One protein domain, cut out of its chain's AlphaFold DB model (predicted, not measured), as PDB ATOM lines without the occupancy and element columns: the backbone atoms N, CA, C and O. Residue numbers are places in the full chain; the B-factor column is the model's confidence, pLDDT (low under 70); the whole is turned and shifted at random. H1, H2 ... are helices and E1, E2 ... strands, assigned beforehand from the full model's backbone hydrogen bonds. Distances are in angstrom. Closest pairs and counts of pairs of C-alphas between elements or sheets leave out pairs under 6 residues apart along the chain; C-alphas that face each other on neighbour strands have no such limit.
ATOM      1  N   TYR A   3      15.764 -45.974  36.426       91.06
ATOM      2  CA  TYR A   3      14.569 -46.490  37.088       91.06
ATOM      3  C   TYR A   3      13.628 -45.355  37.493       91.06
ATOM      4  O   TYR A   3      14.028 -44.198  37.631       91.06
ATOM      5  N   THR A   4      12.381 -45.715  37.740       87.50
ATOM      6  CA  THR A   4      11.379 -44.933  38.462       87.50
ATOM      7  C   THR A   4      11.341 -45.346  39.933       87.50
ATOM      8  O   THR A   4      11.797 -46.429  40.300       87.50
ATOM      9  N   LEU A   5      10.768 -44.502  40.797       84.38
ATOM     10  CA  LEU A   5      10.595 -44.844  42.213       84.38
ATOM     11  C   LEU A   5       9.721 -46.096  42.405       84.38
ATOM     12  O   LEU A   5       9.997 -46.901  43.288       84.38
ATOM     13  N   GLU A   6       8.700 -46.277  41.564       84.44
ATOM     14  CA  GLU A   6       7.822 -47.450  41.607       84.44
ATOM     15  C   GLU A   6       8.599 -48.738  41.321       84.44
ATOM     16  O   GLU A   6       8.507 -49.683  42.100       84.44
ATOM     17  N   GLU A   7       9.457 -48.748  40.297       89.06
ATOM     18  CA  GLU A   7      10.297 -49.911  39.985       89.06
ATOM     19  C   GLU A   7      11.285 -50.246  41.113       89.06
ATOM     20  O   GLU A   7      11.524 -51.422  41.387       89.06
ATOM     21  N   ILE A   8      11.865 -49.238  41.778       89.81
ATOM     22  CA  ILE A   8      12.738 -49.472  42.940       89.81
ATOM     23  C   ILE A   8      11.930 -50.093  44.092       89.81
ATOM     24  O   ILE A   8      12.369 -51.083  44.677       89.81
ATOM     25  N   CYS A   9      10.741 -49.560  44.389       85.88
ATOM     26  CA  CYS A   9       9.842 -50.097  45.412       85.88
ATOM     27  C   CYS A   9       9.455 -51.556  45.133       85.88
ATOM     28  O   CYS A   9       9.559 -52.393  46.030       85.88
ATOM     29  N   GLU A  10       9.062 -51.883  43.900       88.88
ATOM     30  CA  GLU A  10       8.699 -53.249  43.513       88.88
ATOM     31  C   GLU A  10       9.861 -54.228  43.703       88.88
ATOM     32  O   GLU A  10       9.675 -55.320  44.244       88.88
ATOM     33  N   LYS A  11      11.078 -53.831  43.316       91.88
ATOM     34  CA  LYS A  11      12.288 -54.657  43.475       91.88
ATOM     35  C   LYS A  11      12.700 -54.845  44.932       91.88
ATOM     36  O   LYS A  11      13.233 -55.895  45.280       91.88
ATOM     37  N   ALA A  12      12.394 -53.869  45.779       88.94
ATOM     38  CA  ALA A  12      12.531 -53.972  47.227       88.94
ATOM     39  C   ALA A  12      11.388 -54.781  47.886       88.94
ATOM     40  O   ALA A  12      11.393 -54.985  49.095       88.94
ATOM     41  N   GLY A  13      10.397 -55.259  47.123       87.88
ATOM     42  CA  GLY A  13       9.273 -56.045  47.647       87.88
ATOM     43  C   GLY A  13       8.123 -55.206  48.218       87.88
ATOM     44  O   GLY A  13       7.263 -55.732  48.928       87.88
ATOM     45  N   TYR A  14       8.075 -53.907  47.917       82.75
ATOM     46  CA  TYR A  14       7.015 -52.994  48.336       82.75
ATOM     47  C   TYR A  14       5.971 -52.857  47.228       82.75
ATOM     48  O   TYR A  14       6.296 -52.687  46.057       82.75
ATOM     49  N   LYS A  15       4.691 -52.865  47.608       76.50
ATOM     50  CA  LYS A  15       3.601 -52.432  46.728       76.50
ATOM     51  C   LYS A  15       3.283 -50.986  47.059       76.50
ATOM     52  O   LYS A  15       2.573 -50.720  48.027       76.50
ATOM     53  N   LEU A  16       3.844 -50.069  46.283       69.50
ATOM     54  CA  LEU A  16       3.589 -48.643  46.428       69.50
ATOM     55  C   LEU A  16       2.752 -48.158  45.245       69.50
ATOM     56  O   LEU A  16       2.929 -48.626  44.126       69.50
ATOM     57  N   LYS A  17       1.848 -47.213  45.498       63.06
ATOM     58  CA  LYS A  17       1.163 -46.452  44.454       63.06
ATOM     59  C   LYS A  17       1.603 -45.005  44.605       63.06
ATOM     60  O   LYS A  17       1.242 -44.371  45.596       63.06
ATOM     61  N   VAL A  18       2.398 -44.491  43.670       60.16
ATOM     62  CA  VAL A  18       2.854 -43.099  43.744       60.16
ATOM     63  C   VAL A  18       1.697 -42.188  43.334       60.16
ATOM     64  O   VAL A  18       1.297 -42.133  42.175       60.16
ATOM     65  N   THR A  19       1.106 -41.483  44.301       56.41
ATOM     66  CA  THR A  19       0.024 -40.518  44.060       56.41
ATOM     67  C   THR A  19       0.576 -39.094  44.148       56.41
ATOM     68  O   THR A  19       0.500 -38.459  45.196       56.41
ATOM     69  N   GLY A  20       1.182 -38.593  43.067       53.81
ATOM     70  CA  GLY A  20       1.759 -37.242  43.031       53.81
ATOM     71  C   GLY A  20       2.525 -36.944  41.738       53.81
ATOM     72  O   GLY A  20       3.105 -37.839  41.141       53.81
ATOM     73  N   CYS A  21       2.492 -35.682  41.299       53.41
ATOM     74  CA  CYS A  21       2.660 -35.238  39.904       53.41
ATOM     75  C   CYS A  21       4.091 -35.258  39.313       53.41
ATOM     76  O   CYS A  21       4.294 -34.728  38.226       53.41
ATOM     77  N   LEU A  22       5.091 -35.847  39.972       61.41
ATOM     78  CA  LEU A  22       6.452 -35.930  39.429       61.41
ATOM     79  C   LEU A  22       7.072 -37.277  39.792       61.41
ATOM     80  O   LEU A  22       7.389 -37.520  40.953       61.41
ATOM     81  N   THR A  23       7.253 -38.138  38.791       70.62
ATOM     82  CA  THR A  23       7.979 -39.406  38.931       70.62
ATOM     83  C   THR A  23       9.453 -39.142  38.622       70.62
ATOM     84  O   THR A  23       9.815 -39.026  37.448       70.62
ATOM     85  N   PRO A  24      10.322 -38.986  39.637       74.88
ATOM     86  CA  PRO A  24      11.722 -38.675  39.399       74.88
ATOM     87  C   PRO A  24      12.424 -39.840  38.701       74.88
ATOM     88  O   PRO A  24      12.125 -41.012  38.951       74.88
ATOM     89  N   LYS A  25      13.401 -39.510  37.854       87.50
ATOM     90  CA  LYS A  25      14.296 -40.508  37.260       87.50
ATOM     91  C   LYS A  25      15.396 -40.828  38.261       87.50
ATOM     92  O   LYS A  25      16.023 -39.924  38.807       87.50
ATOM     93  N   ILE A  26      15.656 -42.107  38.474       91.19
ATOM     94  CA  ILE A  26      16.691 -42.605  39.376       91.19
ATOM     95  C   ILE A  26      17.739 -43.315  38.529       91.19
ATOM     96  O   ILE A  26      17.427 -44.235  37.780       91.19
ATOM     97  N   ILE A  27      18.990 -42.887  38.620       93.56
ATOM     98  CA  ILE A  27      20.119 -43.484  37.920       93.56
ATOM     99  C   ILE A  27      20.983 -44.204  38.943       93.56
ATOM    100  O   ILE A  27      21.552 -43.575  39.828       93.56
ATOM    101  N   LEU A  28      21.132 -45.514  38.779       94.44
ATOM    102  CA  LEU A  28      22.105 -46.298  39.537       94.44
ATOM    103  C   LEU A  28      23.451 -46.251  38.815       94.44
ATOM    104  O   LEU A  28      23.522 -46.624  37.631       94.44
ATOM    105  N   ALA A  29      24.487 -45.782  39.510       93.31
ATOM    106  CA  ALA A  29      25.839 -45.633  38.982       93.31
ATOM    107  C   ALA A  29      26.897 -45.846  40.074       93.31
ATOM    108  O   ALA A  29      26.639 -45.629  41.250       93.31
ATOM    109  N   GLU A  30      28.117 -46.215  39.684       92.25
ATOM    110  CA  GLU A  30      29.269 -46.261  40.596       92.25
ATOM    111  C   GLU A  30      29.892 -44.867  40.750       92.25
ATOM    112  O   GLU A  30      31.021 -44.596  40.336       92.25
ATOM    113  N   LYS A  31      29.101 -43.935  41.275       86.88
ATOM    114  CA  LYS A  31      29.447 -42.521  41.426       86.88
ATOM    115  C   LYS A  31      28.824 -42.003  42.711       86.88
ATOM    116  O   LYS A  31      27.777 -42.493  43.103       86.88
ATOM    117  N   GLU A  32      29.433 -40.989  43.323       87.12
ATOM    118  CA  GLU A  32      28.850 -40.315  44.484       87.12
ATOM    119  C   GLU A  32      27.395 -39.888  44.246       87.12
ATOM    120  O   GLU A  32      27.027 -39.414  43.164       87.12
ATOM    121  N   ASN A  33      26.598 -40.040  45.305       88.00
ATOM    122  CA  ASN A  33      25.210 -39.613  45.378       88.00
ATOM    123  C   ASN A  33      25.079 -38.135  44.970       88.00
ATOM    124  O   ASN A  33      25.681 -37.263  45.594       88.00
ATOM    125  N   THR A  34      24.279 -37.833  43.945       88.69
ATOM    126  CA  THR A  34      24.045 -36.450  43.499       88.69
ATOM    127  C   THR A  34      22.653 -36.263  42.899       88.69
ATOM    128  O   THR A  34      22.059 -37.198  42.368       88.69
ATOM    129  N   ILE A  35      22.152 -35.025  42.921       88.44
ATOM    130  CA  ILE A  35      20.962 -34.611  42.165       88.44
ATOM    131  C   ILE A  35      21.420 -33.899  40.891       88.44
ATOM    132  O   ILE A  35      22.319 -33.059  40.932       88.44
ATOM    133  N   ALA A  36      20.797 -34.225  39.766       87.62
ATOM    134  CA  ALA A  36      20.841 -33.449  38.533       87.62
ATOM    135  C   ALA A  36      19.416 -33.040  38.131       87.62
ATOM    136  O   ALA A  36      18.443 -33.510  38.715       87.62
ATOM    137  N   PHE A  37      19.287 -32.183  37.122       87.62
ATOM    138  CA  PHE A  37      17.993 -31.773  36.579       87.62
ATOM    139  C   PHE A  37      17.988 -31.988  35.066       87.62
ATOM    140  O   PHE A  37      18.999 -31.736  34.403       87.62
ATOM    141  N   ASP A  38      16.879 -32.485  34.519       85.19
ATOM    142  CA  ASP A  38      16.707 -32.527  33.068       85.19
ATOM    143  C   ASP A  38      16.376 -31.140  32.491       85.19
ATOM    144  O   ASP A  38      16.279 -30.140  33.203       85.19
ATOM    145  N   ARG A  39      16.238 -31.066  31.162       85.25
ATOM    146  CA  ARG A  39      15.959 -29.806  30.452       85.25
ATOM    147  C   ARG A  39      14.610 -29.184  30.822       85.25
ATOM    148  O   ARG A  39      14.424 -27.999  30.576       85.25
ATOM    149  N   GLU A  40      13.696 -29.973  31.376       85.81
ATOM    150  CA  GLU A  40      12.372 -29.536  31.821       85.81
ATOM    151  C   GLU A  40      12.382 -29.150  33.312       85.81
ATOM    152  O   GLU A  40      11.369 -28.708  33.844       85.81
ATOM    153  N   GLY A  41      13.537 -29.267  33.981       82.25
ATOM    154  CA  GLY A  41      13.702 -28.963  35.399       82.25
ATOM    155  C   GLY A  41      13.287 -30.105  36.325       82.25
ATOM    156  O   GLY A  41      13.216 -29.896  37.536       82.25
ATOM    157  N   ASN A  42      13.036 -31.310  35.804       83.44
ATOM    158  CA  ASN A  42      12.681 -32.451  36.643       83.44
ATOM    159  C   ASN A  42      13.931 -33.023  37.325       83.44
ATOM    160  O   ASN A  42      14.971 -33.170  36.670       83.44
ATOM    161  N   PRO A  43      13.847 -33.396  38.613       83.75
ATOM    162  CA  PRO A  43      14.975 -33.973  39.323       83.75
ATOM    163  C   PRO A  43      15.333 -35.364  38.782       83.75
ATOM    164  O   PRO A  43      14.474 -36.214  38.524       83.75
ATOM    165  N   ILE A  44      16.636 -35.596  38.663       88.19
ATOM    166  CA  ILE A  44      17.262 -36.883  38.388       88.19
ATOM    167  C   ILE A  44      18.150 -37.224  39.584       88.19
ATOM    168  O   ILE A  44      19.153 -36.552  39.831       88.19
ATOM    169  N   TYR A  45      17.811 -38.283  40.310       89.38
ATOM    170  CA  TYR A  45      18.607 -38.773  41.430       89.38
ATOM    171  C   TYR A  45      19.649 -39.760  40.924       89.38
ATOM    172  O   TYR A  45      19.295 -40.783  40.349       89.38
ATOM    173  N   ILE A  46      20.928 -39.477  41.128       91.31
ATOM    174  CA  ILE A  46      22.014 -40.412  40.841       91.31
ATOM    175  C   ILE A  46      22.425 -41.033  42.173       91.31
ATOM    176  O   ILE A  46      22.881 -40.318  43.065       91.31
ATOM    177  N   VAL A  47      22.231 -42.343  42.300       92.31
ATOM    178  CA  VAL A  47      22.493 -43.110  43.521       92.31
ATOM    179  C   VAL A  47      23.731 -43.976  43.322       92.31
ATOM    180  O   VAL A  47      23.819 -44.727  42.343       92.31
ATOM    181  N   ASP A  48      24.665 -43.861  44.263       92.75
ATOM    182  CA  ASP A  48      25.842 -44.712  44.355       92.75
ATOM    183  C   ASP A  48      25.424 -46.132  44.716       92.75
ATOM    184  O   ASP A  48      24.778 -46.360  45.738       92.75
ATOM    185  N   VAL A  49      25.811 -47.092  43.884       94.44
ATOM    186  CA  VAL A  49      25.528 -48.514  44.119       94.44
ATOM    187  C   VAL A  49      26.780 -49.347  44.359       94.44
ATOM    188  O   VAL A  49      26.709 -50.578  44.373       94.44
ATOM    189  N   ARG A  50      27.938 -48.711  44.577       94.56
ATOM    190  CA  ARG A  50      29.168 -49.430  44.931       94.56
ATOM    191  C   ARG A  50      28.966 -50.216  46.223       94.56
ATOM    192  O   ARG A  50      28.673 -49.652  47.272       94.56
ATOM    193  N   GLY A  51      29.148 -51.533  46.138       92.75
ATOM    194  CA  GLY A  51      28.982 -52.440  47.274       92.75
ATOM    195  C   GLY A  51      27.529 -52.770  47.635       92.75
ATOM    196  O   GLY A  51      27.315 -53.428  48.649       92.75
ATOM    197  N   ILE A  52      26.545 -52.358  46.827       93.56
ATOM    198  CA  ILE A  52      25.137 -52.728  47.016       93.56
ATOM    199  C   ILE A  52      24.816 -53.973  46.179       93.56
ATOM    200  O   ILE A  52      24.989 -53.982  44.960       93.56
ATOM    201  N   ASP A  53      24.309 -55.022  46.826       94.88
ATOM    202  CA  ASP A  53      23.878 -56.251  46.152       94.88
ATOM    203  C   ASP A  53      22.438 -56.129  45.628       94.88
ATOM    204  O   ASP A  53      21.464 -56.388  46.333       94.88
ATOM    205  N   LEU A  54      22.303 -55.762  44.352       94.25
ATOM    206  CA  LEU A  54      21.011 -55.605  43.674       94.25
ATOM    207  C   LEU A  54      20.355 -56.931  43.258       94.25
ATOM    208  O   LEU A  54      19.266 -56.915  42.677       94.25
ATOM    209  N   SER A  55      20.984 -58.081  43.524       93.94
ATOM    210  CA  SER A  55      20.347 -59.385  43.293       93.94
ATOM    211  C   SER A  55      19.309 -59.725  44.365       93.94
ATOM    212  O   SER A  55      18.461 -60.592  44.145       93.94
ATOM    213  N   ARG A  56      19.344 -59.019  45.501       93.00
ATOM    214  CA  ARG A  56      18.454 -59.244  46.634       93.00
ATOM    215  C   ARG A  56      17.593 -58.016  46.950       93.00
ATOM    216  O   ARG A  56      18.055 -56.895  46.731       93.00
ATOM    217  N   PRO A  57      16.378 -58.192  47.505       91.94
ATOM    218  CA  PRO A  57      15.504 -57.079  47.884       91.94
ATOM    219  C   PRO A  57      16.167 -56.062  48.819       91.94
ATOM    220  O   PRO A  57      15.953 -54.865  48.655       91.94
ATOM    221  N   GLU A  58      17.026 -56.512  49.736       92.81
ATOM    222  CA  GLU A  58      17.679 -55.649  50.725       92.81
ATOM    223  C   GLU A  58      18.597 -54.599  50.070       92.81
ATOM    224  O   GLU A  58      18.683 -53.468  50.544       92.81
ATOM    225  N   GLY A  59      19.233 -54.916  48.935       94.25
ATOM    226  CA  GLY A  59      20.018 -53.928  48.189       94.25
ATOM    227  C   GLY A  59      19.153 -52.808  47.606       94.25
ATOM    228  O   GLY A  59      19.562 -51.648  47.571       94.25
ATOM    229  N   TRP A  60      17.923 -53.127  47.200       93.56
ATOM    230  CA  TRP A  60      16.952 -52.132  46.742       93.56
ATOM    231  C   TRP A  60      16.375 -51.318  47.905       93.56
ATOM    232  O   TRP A  60      16.124 -50.125  47.739       93.56
ATOM    233  N   GLU A  61      16.235 -51.910  49.096       90.62
ATOM    234  CA  GLU A  61      15.867 -51.170  50.312       90.62
ATOM    235  C   GLU A  61      16.912 -50.106  50.661       90.62
ATOM    236  O   GLU A  61      16.546 -48.964  50.930       90.62
ATOM    237  N   MET A  62      18.207 -50.418  50.544       90.88
ATOM    238  CA  MET A  62      19.279 -49.434  50.753       90.88
ATOM    239  C   MET A  62      19.203 -48.253  49.768       90.88
ATOM    240  O   MET A  62      19.502 -47.110  50.132       90.88
ATOM    241  N   ILE A  63      18.769 -48.493  48.523       90.81
ATOM    242  CA  ILE A  63      18.513 -47.419  47.551       90.81
ATOM    243  C   ILE A  63      17.339 -46.552  48.020       90.81
ATOM    244  O   ILE A  63      17.447 -45.326  47.995       90.81
ATOM    245  N   LEU A  64      16.235 -47.158  48.470       87.19
ATOM    246  CA  LEU A  64      15.081 -46.419  48.997       87.19
ATOM    247  C   LEU A  64      15.453 -45.571  50.210       87.19
ATOM    248  O   LEU A  64      15.050 -44.412  50.284       87.19
ATOM    249  N   GLU A  65      16.249 -46.113  51.129       84.81
ATOM    250  CA  GLU A  65      16.775 -45.362  52.266       84.81
ATOM    251  C   GLU A  65      17.639 -44.193  51.796       84.81
ATOM    252  O   GLU A  65      17.440 -43.066  52.241       84.81
ATOM    253  N   THR A  66      18.542 -44.414  50.841       86.94
ATOM    254  CA  THR A  66      19.380 -43.343  50.284       86.94
ATOM    255  C   THR A  66      18.538 -42.239  49.646       86.94
ATOM    256  O   THR A  66      18.804 -41.059  49.862       86.94
ATOM    257  N   LEU A  67      17.480 -42.591  48.915       83.06
ATOM    258  CA  LEU A  67      16.545 -41.624  48.339       83.06
ATOM    259  C   LEU A  67      15.781 -40.868  49.435       83.06
ATOM    260  O   LEU A  67      15.739 -39.638  49.424       83.06
ATOM    261  N   ALA A  68      15.232 -41.585  50.416       76.38
ATOM    262  CA  ALA A  68      14.450 -41.008  51.505       76.38
ATOM    263  C   ALA A  68      15.287 -40.111  52.422       76.38
ATOM    264  O   ALA A  68      14.808 -39.075  52.881       76.38
ATOM    265  N   TYR A  69      16.532 -40.487  52.708       69.00
ATOM    266  CA  TYR A  69      17.393 -39.739  53.616       69.00
ATOM    267  C   TYR A  69      18.241 -38.685  52.912       69.00
ATOM    268  O   TYR A  69      18.445 -37.622  53.497       69.00
ATOM    269  N   GLY A  70      18.706 -38.962  51.693       63.53
ATOM    270  CA  GLY A  70      19.645 -38.121  50.955       63.53
ATOM    271  C   GLY A  70      19.001 -37.065  50.063       63.53
ATOM    272  O   GLY A  70      19.647 -36.053  49.798       63.53
ATOM    273  N   PHE A  71      17.761 -37.268  49.602       61.31
ATOM    274  CA  PHE A  71      17.223 -36.452  48.508       61.31
ATOM    275  C   PHE A  71      15.751 -36.051  48.612       61.31
ATOM    276  O   PHE A  71      15.370 -35.029  48.045       61.31
ATOM    277  N   MET A  72      14.919 -36.830  49.302       58.56
ATOM    278  CA  MET A  72      13.495 -36.528  49.434       58.56
ATOM    279  C   MET A  72      13.205 -35.750  50.726       58.56
ATOM    280  O   MET A  72      13.767 -36.039  51.784       58.56
ATOM    281  N   ASP A  73      12.316 -34.757  50.631       53.31
ATOM    282  CA  ASP A  73      11.872 -33.944  51.765       53.31
ATOM    283  C   ASP A  73      11.155 -34.806  52.829       53.31
ATOM    284  O   ASP A  73      10.695 -35.922  52.553       53.31
ATOM    285  N   TYR A  74      11.053 -34.299  54.061       43.94
ATOM    286  CA  TYR A  74      10.499 -35.017  55.216       43.94
ATOM    287  C   TYR A  74       9.115 -35.641  54.930       43.94
ATOM    288  O   TYR A  74       8.841 -36.760  55.362       43.94
ATOM    289  N   ALA A  75       8.284 -34.989  54.109       46.00
ATOM    290  CA  ALA A  75       6.970 -35.497  53.704       46.00
ATOM    291  C   ALA A  75       7.023 -36.843  52.942       46.00
ATOM    292  O   ALA A  75       6.163 -37.712  53.123       46.00
ATOM    293  N   THR A  76       8.047 -37.070  52.113       52.50
ATOM    294  CA  THR A  76       8.200 -38.349  51.403       52.50
ATOM    295  C   THR A  76       8.744 -39.441  52.324       52.50
ATOM    296  O   THR A  76       8.373 -40.605  52.168       52.50
ATOM    297  N   ARG A  77       9.544 -39.078  53.342       52.78
ATOM    298  CA  ARG A  77       9.980 -40.012  54.398       52.78
ATOM    299  C   ARG A  77       8.795 -40.594  55.172       52.78
ATOM    300  O   ARG A  77       8.776 -41.797  55.426       52.78
ATOM    301  N   GLU A  78       7.806 -39.772  55.531       42.59
ATOM    302  CA  GLU A  78       6.621 -40.236  56.273       42.59
ATOM    303  C   GLU A  78       5.715 -41.139  55.428       42.59
ATOM    304  O   GLU A  78       5.198 -42.132  55.934       42.59
ATOM    305  N   THR A  79       5.604 -40.876  54.123       49.19
ATOM    306  CA  THR A  79       4.789 -41.692  53.203       49.19
ATOM    307  C   THR A  79       5.357 -43.108  53.017       49.19
ATOM    308  O   THR A  79       4.597 -44.066  52.914       49.19
ATOM    309  N   VAL A  80       6.686 -43.266  53.020       50.31
ATOM    310  CA  VAL A  80       7.349 -44.586  52.947       50.31
ATOM    311  C   VAL A  80       7.296 -45.323  54.293       50.31
ATOM    312  O   VAL A  80       7.172 -46.547  54.321       50.31
ATOM    313  N   ARG A  81       7.358 -44.596  55.421       47.25
ATOM    314  CA  ARG A  81       7.282 -45.183  56.773       47.25
ATOM    315  C   ARG A  81       5.876 -45.599  57.192       47.25
ATOM    316  O   ARG A  81       5.751 -46.536  57.978       47.25
ATOM    317  N   HIS A  82       4.833 -44.951  56.680       39.81
ATOM    318  CA  HIS A  82       3.451 -45.367  56.906       39.81
ATOM    319  C   HIS A  82       3.096 -46.585  56.039       39.81
ATOM    320  O   HIS A  82       2.296 -46.526  55.108       39.81
TER     321      HIS A  82
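AT A GLANCE: This is residues 3 to 82 of the 84 residues of an uncharacterized protein of Thermosynechococcus sp. CL-1 (UniProt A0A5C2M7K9). A small three-stranded sheet has the long helix H2 crossing one face; H1 runs beside H2, and H3 folds back after it. The printed part has 80 residues with mixed helices and strands, in the order H1 E1 E2 E3 H2 H3. The mixed sheet runs E1, E3, E2. The whole is compact, with a radius of gyration of the C-alphas of 12.1 A and spans of 33 by 30 by 19 A.

IN THESE COORDINATES: Find C-alpha 5 at (10.595, -44.844, 42.213), where H1, residues 5 to 11, begins. Next come E1, residues 25 to 29, E2, residues 34 to 37, and E3, residues 43 to 48. H2, residues 57 to 70, measures 19.6 A; H3, residues 74 to 81, ends at (7.282, -45.183, 56.773).

HOW THE PARTS SIT: Parallel E1 and E3 have N 27 and O 45 2.7 A apart; in the antiparallel hairpin E2 and E3, N 36 and O 44 are 2.8 A apart. H2 is on the sheet, height 9.9 A, across the strands. H1 touches H2, closest C-alphas Lys 11 and Pro 57, 6.0 A, at a shallow tilt of 25 degrees, opposite ways. H2 and H3 only just touch, only at the corner, with 3 pairs of C-alphas within 8 A, the closest Ala 68 and Arg 77, 5.4 A. In H1, H2 and H3 every O i to N i+4 pair is within hydrogen-bond range.

THE WHOLE: The printed part has no cut. Residues 12 to 24 form the long link. Look for pLDDT under 70 at residues 16 to 22 and 69 to 82.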